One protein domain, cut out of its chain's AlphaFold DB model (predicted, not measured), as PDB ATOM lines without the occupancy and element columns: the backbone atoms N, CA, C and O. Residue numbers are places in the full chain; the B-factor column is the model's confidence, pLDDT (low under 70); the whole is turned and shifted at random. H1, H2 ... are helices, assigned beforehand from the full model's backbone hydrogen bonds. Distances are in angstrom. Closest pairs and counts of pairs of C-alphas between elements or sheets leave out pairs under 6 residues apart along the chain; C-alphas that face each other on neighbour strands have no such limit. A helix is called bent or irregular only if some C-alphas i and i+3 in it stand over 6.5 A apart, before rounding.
ATOM      1  N   LEU A   2      81.444  73.707   8.485       54.69
ATOM      2  CA  LEU A   2      80.147  73.389   7.840       54.69
ATOM      3  C   LEU A   2      79.773  71.895   7.960       54.69
ATOM      4  O   LEU A   2      78.628  71.553   8.234       54.69
ATOM      5  N   ARG A   3      80.771  71.013   7.814       64.88
ATOM      6  CA  ARG A   3      80.632  69.559   7.979       64.88
ATOM      7  C   ARG A   3      80.185  69.169   9.391       64.88
ATOM      8  O   ARG A   3      79.317  68.317   9.536       64.88
ATOM      9  N   ASP A   4      80.731  69.830  10.405       78.00
ATOM     10  CA  ASP A   4      80.454  69.523  11.813       78.00
ATOM     11  C   ASP A   4      79.052  70.000  12.212       78.00
ATOM     12  O   ASP A   4      78.333  69.312  12.932       78.00
ATOM     13  N   VAL A   5      78.621  71.141  11.663       76.69
ATOM     14  CA  VAL A   5      77.261  71.670  11.847       76.69
ATOM     15  C   VAL A   5      76.222  70.782  11.159       76.69
ATOM     16  O   VAL A   5      75.187  70.487  11.752       76.69
ATOM     17  N   LEU A   6      76.500  70.301   9.942       69.31
ATOM     18  CA  LEU A   6      75.618  69.358   9.243       69.31
ATOM     19  C   LEU A   6      75.493  68.035  10.006       69.31
ATOM     20  O   LEU A   6      74.380  67.549  10.200       69.31
ATOM     21  N   TRP A   7      76.606  67.511  10.523       86.56
ATOM     22  CA  TRP A   7      76.608  66.288  11.322       86.56
ATOM     23  C   TRP A   7      75.821  66.450  12.632       86.56
ATOM     24  O   TRP A   7      75.014  65.591  12.984       86.56
ATOM     25  N   ALA A   8      75.967  67.587  13.319       78.94
ATOM     26  CA  ALA A   8      75.219  67.886  14.540       78.94
ATOM     27  C   ALA A   8      73.701  68.016  14.295       78.94
ATOM     28  O   ALA A   8      72.895  67.550  15.103       78.94
ATOM     29  N   ILE A   9      73.295  68.610  13.168       80.12
ATOM     30  CA  ILE A   9      71.882  68.729  12.777       80.12
ATOM     31  C   ILE A   9      71.285  67.353  12.445       80.12
ATOM     32  O   ILE A   9      70.153  67.055  12.832       80.12
ATOM     33  N   GLU A  10      72.047  66.495  11.768       77.00
ATOM     34  CA  GLU A  10      71.619  65.150  11.378       77.00
ATOM     35  C   GLU A  10      71.536  64.193  12.582       77.00
ATOM     36  O   GLU A  10      70.571  63.428  12.715       77.00
ATOM     37  N   ALA A  11      72.476  64.320  13.524       74.75
ATOM     38  CA  ALA A  11      72.444  63.637  14.814       74.75
ATOM     39  C   ALA A  11      71.222  64.060  15.646       74.75
ATOM     40  O   ALA A  11      70.498  63.205  16.162       74.75
ATOM     41  N   LYS A  12      70.921  65.365  15.708       80.69
ATOM     42  CA  LYS A  12      69.742  65.889  16.416       80.69
ATOM     43  C   LYS A  12      68.426  65.409  15.790       80.69
ATOM     44  O   LYS A  12      67.544  64.945  16.507       80.69
ATOM     45  N   MET A  13      68.301  65.440  14.459       73.44
ATOM     46  CA  MET A  13      67.105  64.927  13.773       73.44
ATOM     47  C   MET A  13      66.906  63.419  13.963       73.44
ATOM     48  O   MET A  13      65.765  62.958  14.051       73.44
ATOM     49  N   SER A  14      67.988  62.642  14.026       66.50
ATOM     50  CA  SER A  14      67.915  61.203  14.308       66.50
ATOM     51  C   SER A  14      67.503  60.934  15.756       66.50
ATOM     52  O   SER A  14      66.661  60.068  16.000       66.50
ATOM     53  N   TYR A  15      68.012  61.727  16.700       77.12
ATOM     54  CA  TYR A  15      67.641  61.662  18.111       77.12
ATOM     55  C   TYR A  15      66.161  62.002  18.346       77.12
ATOM     56  O   TYR A  15      65.457  61.242  19.009       77.12
ATOM     57  N   ASP A  16      65.645  63.075  17.743       74.12
ATOM     58  CA  ASP A  16      64.245  63.488  17.922       74.12
ATOM     59  C   ASP A  16      63.254  62.480  17.302       74.12
ATOM     60  O   ASP A  16      62.208  62.187  17.891       74.12
ATOM     61  N   ARG A  17      63.607  61.858  16.166       67.94
ATOM     62  CA  ARG A  17      62.827  60.746  15.580       67.94
ATOM     63  C   ARG A  17      62.858  59.500  16.464       67.94
ATOM     64  O   ARG A  17      61.822  58.857  16.647       67.94
ATOM     65  N   GLY A  18      64.025  59.191  17.029       60.56
ATOM     66  CA  GLY A  18      64.196  58.126  18.012       60.56
ATOM     67  C   GLY A  18      63.385  58.379  19.280       60.56
ATOM     68  O   GLY A  18      62.794  57.453  19.808       60.56
ATOM     69  N   LYS A  19      63.248  59.626  19.737       68.62
ATOM     70  CA  LYS A  19      62.495  59.963  20.954       68.62
ATOM     71  C   LYS A  19      60.975  59.822  20.787       68.62
ATOM     72  O   LYS A  19      60.307  59.376  21.714       68.62
ATOM     73  N   GLN A  20      60.425  60.150  19.612       64.81
ATOM     74  CA  GLN A  20      58.978  60.040  19.343       64.81
ATOM     75  C   GLN A  20      58.494  58.607  19.075       64.81
ATOM     76  O   GLN A  20      57.335  58.297  19.332       64.81
ATOM     77  N   THR A  21      59.364  57.726  18.580       60.19
ATOM     78  CA  THR A  21      59.020  56.316  18.304       60.19
ATOM     79  C   THR A  21      59.665  55.328  19.278       60.19
ATOM     80  O   THR A  21      59.229  54.184  19.379       60.19
ATOM     81  N   GLY A  22      60.674  55.767  20.030       65.06
ATOM     82  CA  GLY A  22      61.588  54.898  20.762       65.06
ATOM     83  C   GLY A  22      60.988  54.243  21.988       65.06
ATOM     84  O   GLY A  22      61.277  53.078  22.205       65.06
ATOM     85  N   LEU A  23      60.123  54.910  22.760       79.38
ATOM     86  CA  LEU A  23      59.572  54.263  23.957       79.38
ATOM     87  C   LEU A  23      58.645  53.103  23.575       79.38
ATOM     88  O   LEU A  23      58.850  51.987  24.033       79.38
ATOM     89  N   TRP A  24      57.684  53.337  22.675       75.75
ATOM     90  CA  TRP A  24      56.779  52.290  22.188       75.75
ATOM     91  C   TRP A  24      57.505  51.222  21.366       75.75
ATOM     92  O   TRP A  24      57.177  50.045  21.477       75.75
ATOM     93  N   GLY A  25      58.520  51.611  20.589       69.94
ATOM     94  CA  GLY A  25      59.365  50.672  19.855       69.94
ATOM     95  C   GLY A  25      60.170  49.762  20.783       69.94
ATOM     96  O   GLY A  25      60.154  48.549  20.610       69.94
ATOM     97  N   VAL A  26      60.814  50.325  21.809       80.25
ATOM     98  CA  VAL A  26      61.568  49.563  22.816       80.25
ATOM     99  C   VAL A  26      60.635  48.669  23.627       80.25
ATOM    100  O   VAL A  26      60.955  47.506  23.844       80.25
ATOM    101  N   LEU A  27      59.456  49.161  24.011       81.38
ATOM    102  CA  LEU A  27      58.457  48.372  24.737       81.38
ATOM    103  C   LEU A  27      57.943  47.203  23.880       81.38
ATOM    104  O   LEU A  27      57.834  46.084  24.373       81.38
ATOM    105  N   GLY A  28      57.724  47.426  22.579       77.38
ATOM    106  CA  GLY A  28      57.392  46.372  21.618       77.38
ATOM    107  C   GLY A  28      58.505  45.332  21.463       77.38
ATOM    108  O   GLY A  28      58.229  44.138  21.494       77.38
ATOM    109  N   ILE A  29      59.766  45.765  21.367       72.31
ATOM    110  CA  ILE A  29      60.925  44.859  21.295       72.31
ATOM    111  C   ILE A  29      61.037  44.023  22.576       72.31
ATOM    112  O   ILE A  29      61.194  42.808  22.496       72.31
ATOM    113  N   ILE A  30      60.902  44.645  23.751       84.19
ATOM    114  CA  ILE A  30      60.920  43.943  25.043       84.19
ATOM    115  C   ILE A  30      59.779  42.924  25.116       84.19
ATOM    116  O   ILE A  30      60.012  41.788  25.516       84.19
ATOM    117  N   LEU A  31      58.565  43.287  24.687       85.19
ATOM    118  CA  LEU A  31      57.424  42.368  24.641       85.19
ATOM    119  C   LEU A  31      57.675  41.171  23.722       85.19
ATOM    120  O   LEU A  31      57.362  40.045  24.100       85.19
ATOM    121  N   VAL A  32      58.264  41.388  22.546       81.94
ATOM    122  CA  VAL A  32      58.618  40.301  21.620       81.94
ATOM    123  C   VAL A  32      59.679  39.386  22.231       81.94
ATOM    124  O   VAL A  32      59.531  38.168  22.167       81.94
ATOM    125  N   ILE A  33      60.712  39.947  22.870       85.44
ATOM    126  CA  ILE A  33      61.755  39.167  23.553       85.44
ATOM    127  C   ILE A  33      61.157  38.350  24.700       85.44
ATOM    128  O   ILE A  33      61.448  37.163  24.815       85.44
ATOM    129  N   LEU A  34      60.296  38.950  25.528       88.75
ATOM    130  CA  LEU A  34      59.612  38.245  26.614       88.75
ATOM    131  C   LEU A  34      58.686  37.150  26.084       88.75
ATOM    132  O   LEU A  34      58.659  36.061  26.650       88.75
ATOM    133  N   GLY A  35      57.968  37.414  24.991       86.88
ATOM    134  CA  GLY A  35      57.118  36.430  24.329       86.88
ATOM    135  C   GLY A  35      57.915  35.245  23.791       86.88
ATOM    136  O   GLY A  35      57.544  34.103  24.036       86.88
ATOM    137  N   ALA A  36      59.048  35.500  23.134       86.62
ATOM    138  CA  ALA A  36      59.945  34.451  22.659       86.62
ATOM    139  C   ALA A  36      60.581  33.670  23.822       86.62
ATOM    140  O   ALA A  36      60.620  32.446  23.799       86.62
ATOM    141  N   TRP A  37      61.031  34.361  24.874       92.56
ATOM    142  CA  TRP A  37      61.665  33.730  26.034       92.56
ATOM    143  C   TRP A  37      60.693  32.885  26.863       92.56
ATOM    144  O   TRP A  37      61.067  31.845  27.399       92.56
ATOM    145  N   LYS A  38      59.434  33.318  26.973       93.00
ATOM    146  CA  LYS A  38      58.379  32.602  27.700       93.00
ATOM    147  C   LYS A  38      57.494  31.751  26.800       93.00
ATOM    148  O   LYS A  38      56.454  31.281  27.272       93.00
ATOM    149  N   TRP A  39      57.917  31.513  25.560       89.75
ATOM    150  CA  TRP A  39      57.152  30.747  24.586       89.75
ATOM    151  C   TRP A  39      56.785  29.365  25.132       89.75
ATOM    152  O   TRP A  39      55.604  29.084  25.312       89.75
ATOM    153  N   ASP A  40      57.778  28.569  25.528       92.19
ATOM    154  CA  ASP A  40      57.557  27.191  25.986       92.19
ATOM    155  C   ASP A  40      56.849  27.117  27.346       92.19
ATOM    156  O   ASP A  40      56.087  26.195  27.614       92.19
ATOM    157  N   SER A  41      57.085  28.101  28.218       92.44
ATOM    158  CA  SER A  41      56.591  28.064  29.603       92.44
ATOM    159  C   SER A  41      55.188  28.641  29.805       92.44
ATOM    160  O   SER A  41      54.509  28.250  30.747       92.44
ATOM    161  N   ILE A  42      54.772  29.609  28.980       91.00
ATOM    162  CA  ILE A  42      53.510  30.347  29.170       91.00
ATOM    163  C   ILE A  42      52.649  30.259  27.915       91.00
ATOM    164  O   ILE A  42      51.485  29.885  28.001       91.00
ATOM    165  N   ILE A  43      53.199  30.600  26.747       86.88
ATOM    166  CA  ILE A  43      52.389  30.760  25.532       86.88
ATOM    167  C   ILE A  43      51.969  29.399  24.973       86.88
ATOM    168  O   ILE A  43      50.783  29.174  24.753       86.88
ATOM    169  N   TYR A  44      52.916  28.481  24.791       91.25
ATOM    170  CA  TYR A  44      52.662  27.138  24.281       91.25
ATOM    171  C   TYR A  44      51.615  26.364  25.103       91.25
ATOM    172  O   TYR A  44      50.626  25.943  24.509       91.25
ATOM    173  N   PRO A  45      51.729  26.226  26.442       92.31
ATOM    174  CA  PRO A  45      50.740  25.481  27.220       92.31
ATOM    175  C   PRO A  45      49.357  26.138  27.214       92.31
ATOM    176  O   PRO A  45      48.358  25.430  27.257       92.31
ATOM    177  N   VAL A  46      49.259  27.469  27.111       91.12
ATOM    178  CA  VAL A  46      47.961  28.148  26.950       91.12
ATOM    179  C   VAL A  46      47.353  27.854  25.576       91.12
ATOM    180  O   VAL A  46      46.160  27.571  25.485       91.12
ATOM    181  N   LEU A  47      48.154  27.891  24.507       88.50
ATOM    182  CA  LEU A  47      47.696  27.545  23.158       88.50
ATOM    183  C   LEU A  47      47.288  26.070  23.054       88.50
ATOM    184  O   LEU A  47      46.306  25.756  22.381       88.50
ATOM    185  N   ASP A  48      48.018  25.180  23.721       92.00
ATOM    186  CA  ASP A  48      47.718  23.751  23.764       92.00
ATOM    187  C   ASP A  48      46.472  23.461  24.612       92.00
ATOM    188  O   ASP A  48      45.577  22.746  24.169       92.00
ATOM    189  N   PHE A  49      46.323  24.128  25.762       93.62
ATOM    190  CA  PHE A  49      45.116  24.062  26.593       93.62
ATOM    191  C   PHE A  49      43.861  24.535  25.845       93.62
ATOM    192  O   PHE A  49      42.794  23.943  25.979       93.62
ATOM    193  N   LEU A  50      43.985  25.575  25.013       91.19
ATOM    194  CA  LEU A  50      42.912  26.032  24.123       91.19
ATOM    195  C   LEU A  50      42.671  25.089  22.928       91.19
ATOM    196  O   LEU A  50      41.755  25.323  22.140       91.19
ATOM    197  N   GLY A  51      43.493  24.050  22.756       87.69
ATOM    198  CA  GLY A  51      43.432  23.106  21.641       87.69
ATOM    199  C   GLY A  51      43.913  23.682  20.307       87.69
ATOM    200  O   GLY A  51      43.794  23.018  19.275       87.69
ATOM    201  N   LEU A  52      44.472  24.898  20.294       85.44
ATOM    202  CA  LEU A  52      44.916  25.572  19.071       85.44
ATOM    203  C   LEU A  52      46.092  24.846  18.422       85.44
ATOM    204  O   LEU A  52      46.149  24.770  17.197       85.44
ATOM    205  N   VAL A  53      46.989  24.268  19.227       86.12
ATOM    206  CA  VAL A  53      48.123  23.474  18.727       86.12
ATOM    207  C   VAL A  53      47.620  22.219  18.015       86.12
ATOM    208  O   VAL A  53      47.996  21.971  16.872       86.12
ATOM    209  N   THR A  54      46.684  21.490  18.627       88.62
ATOM    210  CA  THR A  54      46.082  20.287  18.028       88.62
ATOM    211  C   THR A  54      45.306  20.610  16.745       88.62
ATOM    212  O   THR A  54      45.363  19.857  15.774       88.62
ATOM    213  N   ILE A  55      44.579  21.733  16.707       88.62
ATOM    214  CA  ILE A  55      43.874  22.184  15.497       88.62
ATOM    215  C   ILE A  55      44.877  22.552  14.399       88.62
ATOM    216  O   ILE A  55      44.696  22.151  13.251       88.62
ATOM    217  N   ALA A  56      45.938  23.286  14.740       86.12
ATOM    218  CA  ALA A  56      46.964  23.687  13.784       86.12
ATOM    219  C   ALA A  56      47.706  22.479  13.195       86.12
ATOM    220  O   ALA A  56      47.967  22.453  11.991       86.12
ATOM    221  N   ASP A  57      47.984  21.469  14.017       86.88
ATOM    222  CA  ASP A  57      48.619  20.226  13.588       86.88
ATOM    223  C   ASP A  57      47.703  19.408  12.662       86.88
ATOM    224  O   ASP A  57      48.090  19.039  11.554       86.88
ATOM    225  N   ARG A  58      46.421  19.242  13.026       90.19
ATOM    226  CA  ARG A  58      45.421  18.555  12.181       90.19
ATOM    227  C   ARG A  58      45.173  19.245  10.841       90.19
ATOM    228  O   ARG A  58      44.863  18.576   9.860       90.19
ATOM    229  N   LEU A  59      45.293  20.570  10.797       86.44
ATOM    230  CA  LEU A  59      45.204  21.356   9.564       86.44
ATOM    231  C   LEU A  59      46.506  21.324   8.740       86.44
ATOM    232  O   LEU A  59      46.560  21.930   7.670       86.44
ATOM    233  N   GLY A  60      47.554  20.644   9.216       87.44
ATOM    234  CA  GLY A  60      48.851  20.560   8.544       87.44
ATOM    235  C   GLY A  60      49.603  21.893   8.500       87.44
ATOM    236  O   GLY A  60      50.442  22.110   7.617       87.44
ATOM    237  N   LEU A  61      49.289  22.817   9.416       86.94
ATOM    238  CA  LEU A  61      49.931  24.132   9.480       86.94
ATOM    239  C   LEU A  61      51.339  24.043  10.063       86.94
ATOM    240  O   LEU A  61      52.196  24.845   9.695       86.94
ATOM    241  N   ILE A  62      51.578  23.055  10.923       85.19
ATOM    242  CA  ILE A  62      52.878  22.778  11.522       85.19
ATOM    243  C   ILE A  62      53.669  21.872  10.573       85.19
ATOM    244  O   ILE A  62      53.200  20.826  10.139       85.19
ATOM    245  N   SER A  63      54.870  22.306  10.203       87.62
ATOM    246  CA  SER A  63      55.840  21.522   9.438       87.62
ATOM    247  C   SER A  63      57.207  21.553  10.115       87.62
ATOM    248  O   SER A  63      57.506  22.474  10.878       87.62
ATOM    249  N   GLU A  64      58.067  20.593   9.786       84.25
ATOM    250  CA  GLU A  64      59.419  20.481  10.356       84.25
ATOM    251  C   GLU A  64      60.304  21.702  10.046       84.25
ATOM    252  O   GLU A  64      61.216  22.037  10.799       84.25
ATOM    253  N   TYR A  65      60.000  22.426   8.964       85.81
ATOM    254  CA  TYR A  65      60.700  23.643   8.576       85.81
ATOM    255  C   TYR A  65      59.970  24.877   9.115       85.81
ATOM    256  O   TYR A  65      58.928  25.281   8.592       85.81
ATOM    257  N   GLY A  66      60.551  25.540  10.121       78.06
ATOM    258  CA  GLY A  66      59.936  26.700  10.787       78.06
ATOM    259  C   GLY A  66      59.502  27.832   9.841       78.06
ATOM    260  O   GLY A  66      58.443  28.425  10.038       78.06
ATOM    261  N   GLY A  67      60.255  28.089   8.764       77.69
ATOM    262  CA  GLY A  67      59.881  29.093   7.756       77.69
ATOM    263  C   GLY A  67      58.610  28.738   6.973       77.69
ATOM    264  O   GLY A  67      57.791  29.610   6.688       77.69
ATOM    265  N   VAL A  68      58.407  27.452   6.671       78.88
ATOM    266  CA  VAL A  68      57.208  26.959   5.972       78.88
ATOM    267  C   VAL A  68      56.001  26.980   6.910       78.88
ATOM    268  O   VAL A  68      54.917  27.387   6.496       78.88
ATOM    269  N   THR A  69      56.200  26.638   8.184       80.88
ATOM    270  CA  THR A  69      55.176  26.724   9.237       80.88
ATOM    271  C   THR A  69      54.671  28.156   9.404       80.88
ATOM    272  O   THR A  69      53.465  28.395   9.381       80.88
ATOM    273  N   ALA A  70      55.577  29.136   9.472       76.62
ATOM    274  CA  ALA A  70      55.207  30.549   9.560       76.62
ATOM    275  C   ALA A  70      54.372  31.011   8.351       76.62
ATOM    276  O   ALA A  70      53.362  31.694   8.521       76.62
ATOM    277  N   LEU A  71      54.753  30.605   7.134       75.44
ATOM    278  CA  LEU A  71      54.029  30.964   5.912       75.44
ATOM    279  C   LEU A  71      52.640  30.310   5.863       75.44
ATOM    280  O   LEU A  71      51.667  30.980   5.526       75.44
ATOM    281  N   ARG A  72      52.521  29.035   6.258       82.50
ATOM    282  CA  ARG A  72      51.234  28.322   6.340       82.50
ATOM    283  C   ARG A  72      50.298  28.939   7.368       82.50
ATOM    284  O   ARG A  72      49.130  29.154   7.059       82.50
ATOM    285  N   ILE A  73      50.807  29.274   8.551       80.94
ATOM    286  CA  ILE A  73      50.033  29.963   9.590       80.94
ATOM    287  C   ILE A  73      49.555  31.322   9.067       80.94
ATOM    288  O   ILE A  73      48.371  31.632   9.169       80.94
ATOM    289  N   LEU A  74      50.434  32.108   8.437       79.31
ATOM    290  CA  LEU A  74      50.070  33.407   7.862       79.31
ATOM    291  C   LEU A  74      49.010  33.267   6.758       79.31
ATOM    292  O   LEU A  74      48.040  34.023   6.741       79.31
ATOM    293  N   ALA A  75      49.149  32.274   5.878       77.50
ATOM    294  CA  ALA A  75      48.162  31.973   4.846       77.50
ATOM    295  C   ALA A  75      46.814  31.545   5.448       77.50
ATOM    296  O   ALA A  75      45.772  32.016   4.998       77.50
ATOM    297  N   ALA A  76      46.814  30.719   6.496       82.44
ATOM    298  CA  ALA A  76      45.600  30.315   7.199       82.44
ATOM    299  C   ALA A  76      44.902  31.504   7.871       82.44
ATOM    300  O   ALA A  76      43.689  31.652   7.734       82.44
ATOM    301  N   PHE A  77      45.655  32.399   8.519       82.31
ATOM    302  CA  PHE A  77      45.117  33.653   9.051       82.31
ATOM    303  C   PHE A  77      44.525  34.532   7.949       82.31
ATOM    304  O   PHE A  77      43.455  35.103   8.139       82.31
ATOM    305  N   PHE A  78      45.181  34.619   6.791       79.50
ATOM    306  CA  PHE A  78      44.676  35.385   5.656       79.50
ATOM    307  C   PHE A  78      43.373  34.798   5.097       79.50
ATOM    308  O   PHE A  78      42.423  35.538   4.852       79.50
ATOM    309  N   ILE A  79      43.297  33.473   4.949       83.25
ATOM    310  CA  ILE A  79      42.089  32.766   4.500       83.25
ATOM    311  C   ILE A  79      40.954  32.946   5.512       83.25
ATOM    312  O   ILE A  79      39.840  33.286   5.123       83.25
ATOM    313  N   LEU A  80      41.233  32.772   6.808       84.25
ATOM    314  CA  LEU A  80      40.256  32.973   7.877       84.25
ATOM    315  C   LEU A  80      39.744  34.418   7.895       84.25
ATOM    316  O   LEU A  80      38.543  34.651   7.990       84.25
ATOM    317  N   TYR A  81      40.643  35.391   7.757       81.56
ATOM    318  CA  TYR A  81      40.290  36.805   7.678       81.56
ATOM    319  C   TYR A  81      39.402  37.105   6.463       81.56
ATOM    320  O   TYR A  81      38.379  37.777   6.590       81.56
ATOM    321  N   LEU A  82      39.754  36.563   5.295       81.44
ATOM    322  CA  LEU A  82      38.960  36.699   4.078       81.44
ATOM    323  C   LEU A  82      37.578  36.052   4.237       81.44
ATOM    324  O   LEU A  82      36.580  36.633   3.817       81.44
ATOM    325  N   PHE A  83      37.500  34.900   4.904       87.44
ATOM    326  CA  PHE A  83      36.234  34.254   5.230       87.44
ATOM    327  C   PHE A  83      35.368  35.134   6.138       87.44
ATOM    328  O   PHE A  83      34.217  35.387   5.798       87.44
ATOM    329  N   VAL A  84      35.923  35.686   7.224       84.56
ATOM    330  CA  VAL A  84      35.204  36.616   8.116       84.56
ATOM    331  C   VAL A  84      34.698  37.842   7.354       84.56
ATOM    332  O   VAL A  84      33.548  38.239   7.541       84.56
ATOM    333  N   LEU A  85      35.511  38.416   6.461       81.19
ATOM    334  CA  LEU A  85      35.093  39.527   5.604       81.19
ATOM    335  C   LEU A  85      33.925  39.142   4.693       81.19
ATOM    336  O   LEU A  85      32.963  39.900   4.592       81.19
ATOM    337  N   ILE A  86      33.986  37.970   4.055       85.62
ATOM    338  CA  ILE A  86      32.902  37.474   3.202       85.62
ATOM    339  C   ILE A  86      31.642  37.244   4.034       85.62
ATOM    340  O   ILE A  86      30.576  37.708   3.646       85.62
ATOM    341  N   THR A  87      31.737  36.589   5.192       85.12
ATOM    342  CA  THR A  87      30.589  36.359   6.078       85.12
ATOM    343  C   THR A  87      29.970  37.679   6.536       85.12
ATOM    344  O   THR A  87      28.752  37.840   6.476       85.12
ATOM    345  N   MET A  88      30.791  38.659   6.926       80.38
ATOM    346  CA  MET A  88      30.305  39.992   7.278       80.38
ATOM    347  C   MET A  88      29.699  40.731   6.088       80.38
ATOM    348  O   MET A  88      28.710  41.429   6.273       80.38
ATOM    349  N   ALA A  89      30.220  40.569   4.873       82.69
ATOM    350  CA  ALA A  89      29.612  41.152   3.681       82.69
ATOM    351  C   ALA A  89      28.256  40.502   3.370       82.69
ATOM    352  O   ALA A  89      27.280  41.210   3.133       82.69
ATOM    353  N   VAL A  90      28.174  39.170   3.433       88.31
ATOM    354  CA  VAL A  90      26.957  38.392   3.154       88.31
ATOM    355  C   VAL A  90      25.857  38.670   4.176       88.31
ATOM    356  O   VAL A  90      24.699  38.751   3.792       88.31
ATOM    357  N   ILE A  91      26.192  38.849   5.458       86.69
ATOM    358  CA  ILE A  91      25.214  39.170   6.513       86.69
ATOM    359  C   ILE A  91      24.943  40.682   6.573       86.69
ATOM    360  O   ILE A  91      23.803  41.118   6.727       86.69
ATOM    361  N   GLY A  92      25.985  41.497   6.428       82.31
ATOM    362  CA  GLY A  92      25.926  42.948   6.574       82.31
ATOM    363  C   GLY A  92      25.206  43.648   5.426       82.31
ATOM    364  O   GLY A  92      24.431  44.567   5.682       82.31
ATOM    365  N   LEU A  93      25.393  43.213   4.172       83.94
ATOM    366  CA  LEU A  93      24.716  43.823   3.019       83.94
ATOM    367  C   LEU A  93      23.183  43.718   3.105       83.94
ATOM    368  O   LEU A  93      22.531  44.753   2.956       83.94
ATOM    369  N   PRO A  94      22.580  42.546   3.394       86.06
ATOM    370  CA  PRO A  94      21.138  42.434   3.600       86.06
ATOM    371  C   PRO A  94      20.631  43.288   4.763       86.06
ATOM    372  O   PRO A  94      19.621  43.971   4.615       86.06
ATOM    373  N   ILE A  95      21.339  43.309   5.900       84.19
ATOM    374  CA  ILE A  95      20.947  44.124   7.063       84.19
ATOM    375  C   ILE A  95      20.966  45.614   6.713       84.19
ATOM    376  O   ILE A  95      20.020  46.336   7.041       84.19
ATOM    377  N   MET A  96      22.009  46.077   6.018       79.62
ATOM    378  CA  MET A  96      22.085  47.452   5.529       79.62
ATOM    379  C   MET A  96      20.977  47.762   4.525       79.62
ATOM    380  O   MET A  96      20.376  48.829   4.603       79.62
ATOM    381  N   PHE A  97      20.677  46.839   3.610       84.25
ATOM    382  CA  PHE A  97      19.614  47.013   2.625       84.25
ATOM    383  C   PHE A  97      18.238  47.142   3.294       84.25
ATOM    384  O   PHE A  97      17.493  48.077   3.001       84.25
ATOM    385  N   VAL A  98      17.928  46.275   4.260       84.50
ATOM    386  CA  VAL A  98      16.686  46.344   5.047       84.50
ATOM    387  C   VAL A  98      16.628  47.632   5.870       84.50
ATOM    388  O   VAL A  98      15.610  48.321   5.868       84.50
ATOM    389  N   SER A  99      17.731  48.009   6.516       79.12
ATOM    390  CA  SER A  99      17.834  49.250   7.294       79.12
ATOM    391  C   SER A  99      17.662  50.496   6.422       79.12
ATOM    392  O   SER A  99      17.022  51.460   6.837       79.12
ATOM    393  N   PHE A 100      18.167  50.471   5.187       81.69
ATOM    394  CA  PHE A 100      17.964  51.535   4.208       81.69
ATOM    395  C   PHE A 100      16.492  51.652   3.785       81.69
ATOM    396  O   PHE A 100      15.951  52.759   3.748       81.69
ATOM    397  N   LEU A 101      15.820  50.524   3.521       83.38
ATOM    398  CA  LEU A 101      14.395  50.504   3.178       83.38
ATOM    399  C   LEU A 101      13.516  51.011   4.332       83.38
ATOM    400  O   LEU A 101      12.637  51.844   4.105       83.38
ATOM    401  N   LEU A 102      13.787  50.582   5.568       81.19
ATOM    402  CA  LEU A 102      13.068  51.028   6.770       81.19
ATOM    403  C   LEU A 102      13.363  52.494   7.127       81.19
ATOM    404  O   LEU A 102      12.476  53.234   7.549       81.19
ATOM    405  N   GLY A 103      14.592  52.962   6.903       75.06
ATOM    406  CA  GLY A 103      14.962  54.367   7.094       75.06
ATOM    407  C   GLY A 103      14.259  55.319   6.120       75.06
ATOM    408  O   GLY A 103      14.168  56.520   6.378       75.06
ATOM    409  N   ARG A 104      13.725  54.813   5.000       75.88
ATOM    410  CA  ARG A 104      12.904  55.618   4.084       75.88
ATOM    411  C   ARG A 104      11.501  55.869   4.639       75.88
ATOM    412  O   ARG A 104      10.939  56.924   4.348       75.88
ATOM    413  N   THR A 105      10.954  54.933   5.413       77.94
ATOM    414  CA  THR A 105       9.576  54.984   5.924       77.94
ATOM    415  C   THR A 105       9.472  55.604   7.317       77.94
ATOM    416  O   THR A 105       8.455  56.217   7.628       77.94
ATOM    417  N   ILE A 106      10.518  55.503   8.141       71.44
ATOM    418  CA  ILE A 106      10.520  55.989   9.527       71.44
ATOM    419  C   ILE A 106      11.407  57.243   9.631       71.44
ATOM    420  O   ILE A 106      12.558  57.231   9.200       71.44
ATOM    421  N   SER A 107      10.915  58.327  10.250       68.81
ATOM    422  CA  SER A 107      11.631  59.616  10.416       68.81
ATOM    423  C   SER A 107      12.931  59.566  11.247       68.81
ATOM    424  O   SER A 107      13.540  60.604  11.494       68.81
ATOM    425  N   ILE A 108      13.423  58.387  11.641       65.75
ATOM    426  CA  ILE A 108      14.669  58.193  12.409       65.75
ATOM    427  C   ILE A 108      15.859  58.031  11.439       65.75
ATOM    428  O   ILE A 108      16.690  57.130  11.551       65.75
ATOM    429  N   LYS A 109      15.933  58.902  10.426       65.38
ATOM    430  CA  LYS A 109      16.896  58.771   9.319       65.38
ATOM    431  C   LYS A 109      18.359  58.838   9.764       65.38
ATOM    432  O   LYS A 109      19.179  58.130   9.197       65.38
ATOM    433  N   SER A 110      18.700  59.648  10.769       70.06
ATOM    434  CA  SER A 110      20.109  59.915  11.104       70.06
ATOM    435  C   SER A 110      20.782  58.796  11.905       70.06
ATOM    436  O   SER A 110      21.923  58.440  11.619       70.06
ATOM    437  N   ILE A 111      20.087  58.209  12.883       75.56
ATOM    438  CA  ILE A 111      20.693  57.246  13.816       75.56
ATOM    439  C   ILE A 111      20.905  55.891  13.133       75.56
ATOM    440  O   ILE A 111      21.989  55.324  13.229       75.56
ATOM    441  N   VAL A 112      19.906  55.404  12.390       74.25
ATOM    442  CA  VAL A 112      19.961  54.095  11.714       74.25
ATOM    443  C   VAL A 112      20.979  54.097  10.567       74.25
ATOM    444  O   VAL A 112      21.687  53.114  10.358       74.25
ATOM    445  N   GLN A 113      21.106  55.214   9.840       69.25
ATOM    446  CA  GLN A 113      22.108  55.346   8.775       69.25
ATOM    447  C   GLN A 113      23.533  55.456   9.338       69.25
ATOM    448  O   GLN A 113      24.456  54.868   8.775       69.25
ATOM    449  N   GLY A 114      23.716  56.154  10.466       76.06
ATOM    450  CA  GLY A 114      25.017  56.277  11.128       76.06
ATOM    451  C   GLY A 114      25.527  54.952  11.702       76.06
ATOM    452  O   GLY A 114      26.690  54.601  11.501       76.06
ATOM    453  N   THR A 115      24.665  54.177  12.366       77.62
ATOM    454  CA  THR A 115      25.054  52.879  12.944       77.62
ATOM    455  C   THR A 115      25.365  51.836  11.874       77.62
ATOM    456  O   THR A 115      26.346  51.109  12.020       77.62
ATOM    457  N   ALA A 116      24.611  51.805  10.770       73.75
ATOM    458  CA  ALA A 116      24.899  50.937   9.628       73.75
ATOM    459  C   ALA A 116      26.275  51.234   9.002       73.75
ATOM    460  O   ALA A 116      27.025  50.314   8.676       73.75
ATOM    461  N   LEU A 117      26.642  52.516   8.893       76.50
ATOM    462  CA  LEU A 117      27.930  52.934   8.340       76.50
ATOM    463  C   LEU A 117      29.103  52.571   9.266       76.50
ATOM    464  O   LEU A 117      30.141  52.115   8.788       76.50
ATOM    465  N   ILE A 118      28.928  52.701  10.586       79.88
ATOM    466  CA  ILE A 118      29.926  52.274  11.583       79.88
ATOM    467  C   ILE A 118      30.108  50.749  11.557       79.88
ATOM    468  O   ILE A 118      31.242  50.275  11.530       79.88
ATOM    469  N   LEU A 119      29.015  49.981  11.501       76.69
ATOM    470  CA  LEU A 119      29.048  48.517  11.386       76.69
ATOM    471  C   LEU A 119      29.765  48.036  10.119       76.69
ATOM    472  O   LEU A 119      30.432  47.006  10.162       76.69
ATOM    473  N   LEU A 120      29.684  48.793   9.021       74.62
ATOM    474  CA  LEU A 120      30.434  48.516   7.795       74.62
ATOM    475  C   LEU A 120      31.919  48.902   7.904       74.62
ATOM    476  O   LEU A 120      32.776  48.226   7.339       74.62
ATOM    477  N   LEU A 121      32.245  49.967   8.639       78.38
ATOM    478  CA  LEU A 121      33.624  50.436   8.806       78.38
ATOM    479  C   LEU A 121      34.456  49.565   9.754       78.38
ATOM    480  O   LEU A 121      35.657  49.429   9.533       78.38
ATOM    481  N   ILE A 122      33.846  48.954  10.774       79.50
ATOM    482  CA  ILE A 122      34.533  48.081  11.742       79.50
ATOM    483  C   ILE A 122      35.315  46.934  11.063       79.50
ATOM    484  O   ILE A 122      36.508  46.809  11.340       79.50
ATOM    485  N   PRO A 123      34.738  46.127  10.150       73.19
ATOM    486  CA  PRO A 123      35.488  45.073   9.462       73.19
ATOM    487  C   PRO A 123      36.517  45.590   8.454       73.19
ATOM    488  O   PRO A 123      37.461  44.877   8.127       73.19
ATOM    489  N   LEU A 124      36.367  46.823   7.964       76.06
ATOM    490  CA  LEU A 124      37.347  47.470   7.085       76.06
ATOM    491  C   LEU A 124      38.509  48.104   7.867       76.06
ATOM    492  O   LEU A 124      39.563  48.385   7.295       76.06
ATOM    493  N   LEU A 125      38.351  48.316   9.175       78.38
ATOM    494  CA  LEU A 125      39.333  48.971  10.035       78.38
ATOM    495  C   LEU A 125      40.706  48.263  10.051       78.38
ATOM    496  O   LEU A 125      41.710  48.962   9.893       78.38
ATOM    497  N   PRO A 126      40.811  46.919  10.125       73.69
ATOM    498  CA  PRO A 126      42.093  46.220  10.018       73.69
ATOM    499  C   PRO A 126      42.788  46.470   8.677       73.69
ATOM    500  O   PRO A 126      44.006  46.629   8.642       73.69
ATOM    501  N   PHE A 127      42.028  46.576   7.579       75.19
ATOM    502  CA  PHE A 127      42.566  46.884   6.252       75.19
ATOM    503  C   PHE A 127      43.108  48.317   6.175       75.19
ATOM    504  O   PHE A 127      44.185  48.536   5.623       75.19
ATOM    505  N   PHE A 128      42.418  49.289   6.782       78.31
ATOM    506  CA  PHE A 128      42.922  50.662   6.889       78.31
ATOM    507  C   PHE A 128      44.156  50.773   7.792       78.31
ATOM    508  O   PHE A 128      45.058  51.542   7.463       78.31
ATOM    509  N   ILE A 129      44.239  49.994   8.877       76.62
ATOM    510  CA  ILE A 129      45.449  49.904   9.713       76.62
ATOM    511  C   ILE A 129      46.603  49.315   8.899       76.62
ATOM    512  O   ILE A 129      47.678  49.909   8.864       76.62
ATOM    513  N   LEU A 130      46.378  48.201   8.196       72.12
ATOM    514  CA  LEU A 130      47.367  47.586   7.306       72.12
ATOM    515  C   LEU A 130      47.854  48.595   6.262       72.12
ATOM    516  O   LEU A 130      49.048  48.884   6.189       72.12
ATOM    517  N   LEU A 131      46.941  49.221   5.518       76.50
ATOM    518  CA  LEU A 131      47.286  50.276   4.569       76.50
ATOM    519  C   LEU A 131      48.055  51.413   5.243       76.50
ATOM    520  O   LEU A 131      49.058  51.856   4.699       76.50
ATOM    521  N   GLY A 132      47.639  51.865   6.424       76.62
ATOM    522  CA  GLY A 132      48.309  52.915   7.191       76.62
ATOM    523  C   GLY A 132      49.735  52.558   7.614       76.62
ATOM    524  O   GLY A 132      50.596  53.433   7.602       76.62
ATOM    525  N   VAL A 133      50.010  51.288   7.919       74.44
ATOM    526  CA  VAL A 133      51.351  50.783   8.255       74.44
ATOM    527  C   VAL A 133      52.228  50.648   7.004       74.44
ATOM    528  O   VAL A 133      53.404  51.013   7.033       74.44
ATOM    529  N   PHE A 134      51.669  50.203   5.874       64.69
ATOM    530  CA  PHE A 134      52.418  50.020   4.620       64.69
ATOM    531  C   PHE A 134      52.630  51.325   3.824       64.69
ATOM    532  O   PHE A 134      53.651  51.495   3.150       64.69
ATOM    533  N   LYS A 135      51.712  52.293   3.927       63.62
ATOM    534  CA  LYS A 135      51.749  53.582   3.215       63.62
ATOM    535  C   LYS A 135      52.994  54.438   3.506       63.62
ATOM    536  O   LYS A 135      53.583  54.916   2.537       63.62
ATOM    537  N   PRO A 136      53.477  54.634   4.751       60.31
ATOM    538  CA  PRO A 136      54.691  55.413   4.997       60.31
ATOM    539  C   PRO A 136      55.943  54.762   4.404       60.31
ATOM    540  O   PRO A 136      56.895  55.479   4.102       60.31
ATOM    541  N   HIS A 137      55.950  53.441   4.190       57.31
ATOM    542  CA  HIS A 137      57.064  52.750   3.541       57.31
ATOM    543  C   HIS A 137      57.073  52.995   2.023       57.31
ATOM    544  O   HIS A 137      58.107  53.363   1.467       57.31
ATOM    545  N   TYR A 138      55.903  52.926   1.379       53.50
ATOM    546  CA  TYR A 138      55.750  53.225  -0.051       53.50
ATOM    547  C   TYR A 138      55.932  54.717  -0.387       53.50
ATOM    548  O   TYR A 138      56.568  55.059  -1.383       53.50
TER     549      TYR A 138
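AT A GLANCE: This is residues 2 to 138 of the 391 residues of an uncharacterized protein of Bacillus marisflavi (UniProt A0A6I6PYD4). An open, extended frame of helices: the bent helix H1 makes one long arm, the short helices H2 and H3 turn the corner at its end, and the long helix H4 runs away from that corner to a far end where H5 folds back. The first arm of H5, H5a, lies beside the far part of H4 as a helical hairpin, while its second arm, H5b, bends away from H4; residues 2 to 34 of H1 and 127 to 138 of H5 stick out. The printed part has 137 residues with five named helices, H1 to H5 in order along the chain, and no named strand; the class is all helix. It is extended, with a radius of gyration of the C-alphas of 23.6 A, and flat, spanning 72 by 52 by 26 A.

HOW THE PARTS SIT: H1, residues 2 to 37, was assigned as one helix by its hydrogen bonds but is bent: C-alphas 20 and 23 are 7.4 A apart, and its arms H1a, residues 2 to 20, and H1b, residues 23 to 37, stand at a steep tilt of 61 degrees. H2, residues 39 to 49, is close to H1b but not clearly touching, the closest C-alphas being those of Gly 35 and Ile 43 at 7.5 A. H3, residues 52 to 58, is close to H2 but not clearly touching, closest at the C-alphas of Leu 47 and Val 53, 6.0 A apart; their lines are only just about perpendicular, at 72 degrees. H4, residues 66 to 105, is only just apart from H3, with 8.1 A between their closest C-alphas, and has a kink of 26 degrees near residue 93. H5, residues 109 to 138, was likewise assigned as one helix by its hydrogen bonds but is bent, with C-alphas 123 and 126 6.7 A apart; its arms H5a, residues 109 to 123, and H5b, residues 126 to 138, stand at a steep tilt of 61 degrees. H4, with residues 85 to 103 alone, touches H5a in a hairpin, opposite ways at a shallow tilt of 10 degrees, closest at the C-alphas of Gly 103 and Lys 109, 5.3 A apart. H5b is apart from H4, and H1b is apart from H4, H5a and H5b. Every O i to N i+4 pair is within hydrogen-bond range in H1a, H1b and H3, against 5 of 7 in H2, 34 of 36 in H4, 9 of 11 in H5a and 7 of 9 in H5b.

IN THESE COORDINATES: H1a begins at C-alpha 2, (80.147, 73.389, 7.840), and is 27.5 A long; H1b is 20.7 A long. H4 runs 58.0 A from C-alpha 66 to C-alpha 105 at (9.576, 54.984, 5.924). H5a is 23.1 A long, and H5b, 18.4 A long, ends at C-alpha 138, (55.750, 53.225, -0.051). H2 is only just irregular, with C-alphas 41 and 44 6.7 A apart, and H5b is irregular, with C-alphas 133 and 136 6.6 A apart.

THE WHOLE: The C-alphas of Leu 2 and Thr 105, the two farthest apart, are 73.0 A from each other. The printed part has no cut and no long link. The mean pLDDT of the printed part is 79.3; 20 residues are under 70, among them 17 to 22 and 134 to 138.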